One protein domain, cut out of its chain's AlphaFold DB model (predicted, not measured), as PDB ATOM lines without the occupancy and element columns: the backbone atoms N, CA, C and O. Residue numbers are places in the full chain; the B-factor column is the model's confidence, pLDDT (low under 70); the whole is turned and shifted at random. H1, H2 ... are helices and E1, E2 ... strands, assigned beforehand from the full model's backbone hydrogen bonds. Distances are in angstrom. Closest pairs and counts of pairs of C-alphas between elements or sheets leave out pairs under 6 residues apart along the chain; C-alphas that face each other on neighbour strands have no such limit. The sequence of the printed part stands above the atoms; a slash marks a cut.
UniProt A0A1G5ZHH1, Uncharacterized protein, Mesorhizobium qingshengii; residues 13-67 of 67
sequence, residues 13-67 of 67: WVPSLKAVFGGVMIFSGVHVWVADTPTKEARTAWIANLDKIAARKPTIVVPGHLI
ATOM      1  N   TRP A  13     -39.775  10.912  19.649       97.69
ATOM      2  CA  TRP A  13     -39.855   9.498  19.999       97.69
ATOM      3  C   TRP A  13     -40.792   8.810  19.009       97.69
ATOM      4  O   TRP A  13     -41.918   9.270  18.825       97.69
ATOM      5  N   VAL A  14     -40.337   7.722  18.389       97.94
ATOM      6  CA  VAL A  14     -41.107   6.929  17.423       97.94
ATOM      7  C   VAL A  14     -41.322   5.527  18.007       97.94
ATOM      8  O   VAL A  14     -40.433   4.679  17.893       97.94
ATOM      9  N   PRO A  15     -42.478   5.259  18.653       97.44
ATOM     10  CA  PRO A  15     -42.717   4.008  19.375       97.44
ATOM     11  C   PRO A  15     -42.596   2.751  18.510       97.44
ATOM     12  O   PRO A  15     -42.001   1.772  18.952       97.44
ATOM     13  N   SER A  16     -43.114   2.790  17.278       98.25
ATOM     14  CA  SER A  16     -43.089   1.654  16.345       98.25
ATOM     15  C   SER A  16     -41.671   1.211  15.974       98.25
ATOM     16  O   SER A  16     -41.464   0.043  15.670       98.25
ATOM     17  N   LEU A  17     -40.697   2.122  16.046       98.12
ATOM     18  CA  LEU A  17     -39.285   1.854  15.766       98.12
ATOM     19  C   LEU A  17     -38.438   1.703  17.035       98.12
ATOM     20  O   LEU A  17     -37.244   1.436  16.936       98.12
ATOM     21  N   LYS A  18     -39.018   1.953  18.218       98.06
ATOM     22  CA  LYS A  18     -38.274   2.186  19.468       98.06
ATOM     23  C   LYS A  18     -37.092   3.150  19.268       98.06
ATOM     24  O   LYS A  18     -36.003   2.948  19.810       98.06
ATOM     25  N   ALA A  19     -37.315   4.198  18.475       98.44
ATOM     26  CA  ALA A  19     -36.276   5.119  18.036       98.44
ATOM     27  C   ALA A  19     -36.465   6.519  18.624       98.44
ATOM     28  O   ALA A  19     -37.589   7.026  18.692       98.44
ATOM     29  N   VAL A  20     -35.360   7.167  18.992       98.50
ATOM     30  CA  VAL A  20     -35.326   8.594  19.330       98.50
ATOM     31  C   VAL A  20     -34.492   9.373  18.314       98.50
ATOM     32  O   VAL A  20     -33.367   8.995  17.999       98.50
ATOM     33  N   PHE A  21     -35.040  10.488  17.837       98.06
ATOM     34  CA  PHE A  21     -34.341  11.479  17.021       98.06
ATOM     35  C   PHE A  21     -34.073  12.695  17.903       98.06
ATOM     36  O   PHE A  21     -34.999  13.412  18.294       98.06
ATOM     37  N   GLY A  22     -32.811  12.864  18.290       96.19
ATOM     38  CA  GLY A  22     -32.412  13.694  19.419       96.19
ATOM     39  C   GLY A  22     -32.369  15.193  19.150       96.19
ATOM     40  O   GLY A  22     -32.506  15.964  20.095       96.19
ATOM     41  N   GLY A  23     -32.175  15.635  17.902       94.50
ATOM     42  CA  GLY A  23     -31.903  17.050  17.620       94.50
ATOM     43  C   GLY A  23     -30.781  17.591  18.521       94.50
ATOM     44  O   GLY A  23     -29.860  16.862  18.881       94.50
ATOM     45  N   VAL A  24     -30.904  18.839  18.980       94.62
ATOM     46  CA  VAL A  24     -29.930  19.467  19.901       94.62
ATOM     47  C   VAL A  24     -30.016  18.901  21.338       94.62
ATOM     48  O   VAL A  24     -29.400  19.436  22.247       94.62
ATOM     49  N   MET A  25     -30.775  17.828  21.598       95.44
ATOM     50  CA  MET A  25     -30.731  17.134  22.896       95.44
ATOM     51  C   MET A  25     -29.624  16.080  22.970       95.44
ATOM     52  O   MET A  25     -29.151  15.808  24.070       95.44
ATOM     53  N   ILE A  26     -29.226  15.470  21.843       96.69
ATOM     54  CA  ILE A  26     -28.325  14.304  21.814       96.69
ATOM     55  C   ILE A  26     -27.192  14.550  20.817       96.69
ATOM     56  O   ILE A  26     -27.438  14.809  19.639       96.69
ATOM     57  N   PHE A  27     -25.959  14.417  21.297       96.88
ATOM     58  CA  PHE A  27     -24.720  14.565  20.537       96.88
ATOM     59  C   PHE A  27     -23.933  13.247  20.597       96.88
ATOM     60  O   PHE A  27     -24.059  12.510  21.576       96.88
ATOM     61  N   SER A  28     -23.131  12.947  19.575       97.00
ATOM     62  CA  SER A  28     -22.265  11.756  19.526       97.00
ATOM     63  C   SER A  28     -20.854  12.135  19.084       97.00
ATOM     64  O   SER A  28     -20.703  12.893  18.136       97.00
ATOM     65  N   GLY A  29     -19.814  11.652  19.765       96.81
ATOM     66  CA  GLY A  29     -18.417  11.929  19.381       96.81
ATOM     67  C   GLY A  29     -17.953  13.387  19.544       96.81
ATOM     68  O   GLY A  29     -16.819  13.706  19.202       96.81
ATOM     69  N   VAL A  30     -18.794  14.275  20.089       96.00
ATOM     70  CA  VAL A  30     -18.507  15.709  20.260       96.00
ATOM     71  C   VAL A  30     -19.017  16.237  21.599       96.00
ATOM     72  O   VAL A  30     -19.910  15.657  22.220       96.00
ATOM     73  N   HIS A  31     -18.479  17.378  22.032       93.56
ATOM     74  CA  HIS A  31     -18.995  18.092  23.195       93.56
ATOM     75  C   HIS A  31     -20.334  18.778  22.894       93.56
ATOM     76  O   HIS A  31     -20.554  19.311  21.807       93.56
ATOM     77  N   VAL A  32     -21.223  18.784  23.888       93.12
ATOM     78  CA  VAL A  32     -22.522  19.461  23.804       93.12
ATOM     79  C   VAL A  32     -22.358  20.983  23.751       93.12
ATOM     80  O   VAL A  32     -21.524  21.560  24.450       93.12
ATOM     81  N   TRP A  33     -23.193  21.647  22.952       90.69
ATOM     82  CA  TRP A  33     -23.264  23.108  22.906       90.69
ATOM     83  C   TRP A  33     -24.130  23.642  24.052       90.69
ATOM     84  O   TRP A  33     -25.314  23.316  24.138       90.69
ATOM     85  N   VAL A  34     -23.548  24.472  24.924       92.31
ATOM     86  CA  VAL A  34     -24.217  24.972  26.142       92.31
ATOM     87  C   VAL A  34     -24.435  26.486  26.176       92.31
ATOM     88  O   VAL A  34     -24.950  26.990  27.173       92.31
ATOM     89  N   ALA A  35     -24.067  27.228  25.124       92.69
ATOM     90  CA  ALA A  35     -24.144  28.694  25.140       92.69
ATOM     91  C   ALA A  35     -25.585  29.217  25.308       92.69
ATOM     92  O   ALA A  35     -25.807  30.252  25.925       92.69
ATOM     93  N   ASP A  36     -26.571  28.470  24.814       89.94
ATOM     94  CA  ASP A  36     -28.009  28.738  24.935       89.94
ATOM     95  C   ASP A  36     -28.696  27.917  26.049       89.94
ATOM     96  O   ASP A  36     -29.909  28.002  26.229       89.94
ATOM     97  N   THR A  37     -27.923  27.177  26.853       92.56
ATOM     98  CA  THR A  37     -28.347  26.581  28.135       92.56
ATOM     99  C   THR A  37     -27.362  26.966  29.258       92.56
ATOM    100  O   THR A  37     -26.697  26.094  29.838       92.56
ATOM    101  N   PRO A  38     -27.202  28.273  29.556       93.94
ATOM    102  CA  PRO A  38     -26.082  28.768  30.360       93.94
ATOM    103  C   PRO A  38     -26.263  28.560  31.869       93.94
ATOM    104  O   PRO A  38     -25.272  28.516  32.607       93.94
ATOM    105  N   THR A  39     -27.497  28.398  32.347       95.94
ATOM    106  CA  THR A  39     -27.799  28.286  33.779       95.94
ATOM    107  C   THR A  39     -27.728  26.845  34.278       95.94
ATOM    108  O   THR A  39     -27.803  25.882  33.508       95.94
ATOM    109  N   LYS A  40     -27.586  26.682  35.597       97.00
ATOM    110  CA  LYS A  40     -27.625  25.365  36.241       97.00
ATOM    111  C   LYS A  40     -28.990  24.710  36.035       97.00
ATOM    112  O   LYS A  40     -29.055  23.532  35.714       97.00
ATOM    113  N   GLU A  41     -30.059  25.485  36.150       96.94
ATOM    114  CA  GLU A  41     -31.447  25.040  36.035       96.94
ATOM    115  C   GLU A  41     -31.738  24.516  34.625       96.94
ATOM    116  O   GLU A  41     -32.316  23.441  34.479       96.94
ATOM    117  N   ALA A  42     -31.259  25.213  33.585       96.00
ATOM    118  CA  ALA A  42     -31.395  24.765  32.200       96.00
ATOM    119  C   ALA A  42     -30.646  23.446  31.953       96.00
ATOM    120  O   ALA A  42     -31.171  22.542  31.303       96.00
ATOM    121  N   ARG A  43     -29.439  23.291  32.511       96.62
ATOM    122  CA  ARG A  43     -28.679  22.033  32.410       96.62
ATOM    123  C   ARG A  43     -29.338  20.891  33.185       96.62
ATOM    124  O   ARG A  43     -29.399  19.779  32.672       96.62
ATOM    125  N   THR A  44     -29.901  21.159  34.362       97.56
ATOM    126  CA  THR A  44     -30.701  20.179  35.113       97.56
ATOM    127  C   THR A  44     -31.929  19.739  34.312       97.56
ATOM    128  O   THR A  44     -32.207  18.545  34.227       97.56
ATOM    129  N   ALA A  45     -32.634  20.675  33.667       97.19
ATOM    130  CA  ALA A  45     -33.755  20.351  32.787       97.19
ATOM    131  C   ALA A  45     -33.314  19.502  31.583       97.19
ATOM    132  O   ALA A  45     -34.009  18.554  31.213       97.19
ATOM    133  N   TRP A  46     -32.145  19.785  30.993       97.06
ATOM    134  CA  TRP A  46     -31.572  18.959  29.925       97.06
ATOM    135  C   TRP A  46     -31.365  17.520  30.406       97.06
ATOM    136  O   TRP A  46     -31.898  16.598  29.786       97.06
ATOM    137  N   ILE A  47     -30.676  17.329  31.534       97.31
ATOM    138  CA  ILE A  47     -30.421  16.003  32.121       97.31
ATOM    139  C   ILE A  47     -31.740  15.260  32.377       97.31
ATOM    140  O   ILE A  47     -31.907  14.143  31.899       97.31
ATOM    141  N   ALA A  48     -32.731  15.908  32.994       98.31
ATOM    142  CA  ALA A  48     -34.029  15.286  33.255       98.31
ATOM    143  C   ALA A  48     -34.767  14.845  31.973       98.31
ATOM    144  O   ALA A  48     -35.484  13.841  31.965       98.31
ATOM    145  N   ASN A  49     -34.612  15.575  30.862       97.81
ATOM    146  CA  ASN A  49     -35.148  15.137  29.570       97.81
ATOM    147  C   ASN A  49     -34.361  13.950  28.991       97.81
ATOM    148  O   ASN A  49     -34.978  13.063  28.401       97.81
ATOM    149  N   LEU A  50     -33.035  13.903  29.164       97.62
ATOM    150  CA  LEU A  50     -32.223  12.745  28.771       97.62
ATOM    151  C   LEU A  50     -32.611  11.497  29.563       97.62
ATOM    152  O   LEU A  50     -32.774  10.442  28.955       97.62
ATOM    153  N   ASP A  51     -32.871  11.623  30.863       98.56
ATOM    154  CA  ASP A  51     -33.351  10.517  31.697       98.56
ATOM    155  C   ASP A  51     -34.701   9.984  31.197       98.56
ATOM    156  O   ASP A  51     -34.887   8.775  31.047       98.56
ATOM    157  N   LYS A  52     -35.636  10.879  30.839       97.56
ATOM    158  CA  LYS A  52     -36.928  10.504  30.226       97.56
ATOM    159  C   LYS A  52     -36.750   9.772  28.893       97.56
ATOM    160  O   LYS A  52     -37.521   8.859  28.596       97.56
ATOM    161  N   ILE A  53     -35.772  10.170  28.078       97.69
ATOM    162  CA  ILE A  53     -35.445   9.491  26.817       97.69
ATOM    163  C   ILE A  53     -34.844   8.109  27.107       97.69
ATOM    164  O   ILE A  53     -35.315   7.115  26.556       97.69
ATOM    165  N   ALA A  54     -33.856   8.027  28.001       98.06
ATOM    166  CA  ALA A  54     -33.164   6.791  28.359       98.06
ATOM    167  C   ALA A  54     -34.106   5.755  28.995       98.06
ATOM    168  O   ALA A  54     -34.041   4.572  28.657       98.06
ATOM    169  N   ALA A  55     -35.054   6.189  29.832       98.31
ATOM    170  CA  ALA A  55     -36.056   5.326  30.461       98.31
ATOM    171  C   ALA A  55     -36.957   4.591  29.450       98.31
ATOM    172  O   ALA A  55     -37.509   3.536  29.764       98.31
ATOM    173  N   ARG A  56     -37.077   5.101  28.214       97.19
ATOM    174  CA  ARG A  56     -37.809   4.430  27.124       97.19
ATOM    175  C   ARG A  56     -37.053   3.244  26.530       97.19
ATOM    176  O   ARG A  56     -37.643   2.517  25.735       97.19
ATOM    177  N   LYS A  57     -35.783   3.048  26.906       98.06
ATOM    178  CA  LYS A  57     -34.892   1.997  26.395       98.06
ATOM    179  C   LYS A  57     -34.890   1.965  24.855       98.06
ATOM    180  O   LYS A  57     -35.276   0.947  24.272       98.06
ATOM    181  N   PRO A  58     -34.540   3.086  24.190       98.19
ATOM    182  CA  PRO A  58     -34.500   3.142  22.734       98.19
ATOM    183  C   PRO A  58     -33.519   2.098  22.192       98.19
ATOM    184  O   PRO A  58     -32.422   1.939  22.722       98.19
ATOM    185  N   THR A  59     -33.896   1.413  21.117       98.50
ATOM    186  CA  THR A  59     -32.981   0.532  20.373       98.50
ATOM    187  C   THR A  59     -32.223   1.297  19.291       98.50
ATOM    188  O   THR A  59     -31.196   0.828  18.816       98.50
ATOM    189  N   ILE A  60     -32.731   2.469  18.898       98.44
ATOM    190  CA  ILE A  60     -32.128   3.355  17.901       98.44
ATOM    191  C   ILE A  60     -32.065   4.767  18.484       98.44
ATOM    192  O   ILE A  60     -33.074   5.306  18.948       98.44
ATOM    193  N   VAL A  61     -30.885   5.381  18.429       98.19
ATOM    194  CA  VAL A  61     -30.649   6.765  18.851       98.19
ATOM    195  C   VAL A  61     -29.994   7.505  17.692       98.19
ATOM    196  O   VAL A  61     -28.882   7.172  17.298       98.19
ATOM    197  N   VAL A  62     -30.682   8.504  17.144       98.19
ATOM    198  CA  VAL A  62     -30.150   9.376  16.091       98.19
ATOM    199  C   VAL A  62     -29.766  10.717  16.728       98.19
ATOM    200  O   VAL A  62     -30.668  11.465  17.124       98.19
ATOM    201  N   PRO A  63     -28.466  11.032  16.887       97.75
ATOM    202  CA  PRO A  63     -28.026  12.314  17.434       97.75
ATOM    203  C   PRO A  63     -28.297  13.455  16.442       97.75
ATOM    204  O   PRO A  63     -28.356  13.234  15.236       97.75
ATOM    205  N   GLY A  64     -28.454  14.686  16.936       95.75
ATOM    206  CA  GLY A  64     -28.572  15.865  16.065       95.75
ATOM    207  C   GLY A  64     -27.232  16.376  15.538       95.75
ATOM    208  O   GLY A  64     -27.198  17.031  14.502       95.75
ATOM    209  N   HIS A  65     -26.137  16.060  16.234       95.12
ATOM    210  CA  HIS A  65     -24.773  16.405  15.844       95.12
ATOM    211  C   HIS A  65     -23.846  15.232  16.157       95.12
ATOM    212  O   HIS A  65     -23.917  14.655  17.248       95.12
ATOM    213  N   LEU A  66     -22.995  14.877  15.200       94.94
ATOM    214  CA  LEU A  66     -22.070  13.761  15.306       94.94
ATOM    215  C   LEU A  66     -20.780  14.022  14.528       94.94
ATOM    216  O   LEU A  66     -20.811  14.735  13.522       94.94
ATOM    217  N   ILE A  67     -19.687  13.431  15.009       88.81
ATOM    218  CA  ILE A  67     -18.427  13.204  14.286       88.81
ATOM    219  C   ILE A  67     -18.128  11.709  14.357       88.81
ATOM    220  O   ILE A  67     -18.419  11.114  15.424       88.81
TER     221      ILE A  67
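Overview. This is residues 13 to 67 of the 67 residues of an uncharacterized protein of Mesorhizobium qingshengii (UniProt A0A1G5ZHH1). A flat model with little regular structure: helix H1 runs along one side, a small ribbon of two parallel strands, E1 and E2, lies toward its last residues, and unnamed residues 22 to 39 loop from E1 to the helix's start. The printed part has 55 residues, 21 in named elements, in the order E1, H1, E2; the class is mixed. It is only just compact, close to loose, with a radius of gyration of the C-alphas of 11.8 A and spans of 35 by 25 by 13 A.

Along the chain. E1, residues 19 to 21, begins at C-alpha 19 (-36.276, 5.119, 18.036). H1, residues 40 to 54, is 20.9 A long. E2, residues 60 to 62, ends at C-alpha 62 (-30.150, 9.376, 16.091).

Arrangement. E1 and E2 are parallel neighbours at 7 degrees, with N 20 and O 60 2.9 A apart, within hydrogen-bond range. E1, H1 and E2 form a strand-helix-strand unit, two parallel strands joined through a helix, with a right-handed crossover. The closest C-alphas of E1 and H1, Val 20 and Ile 53, are 7.5 A apart. In H1 every O i to N i+4 pair is within hydrogen-bond range.

Size, cuts and confidence. The farthest C-alphas, Ser 16 and Thr 39, are 35.3 A apart. The printed part has no cut. The link E1 to H1 is long. No printed residue is under 70 in pLDDT.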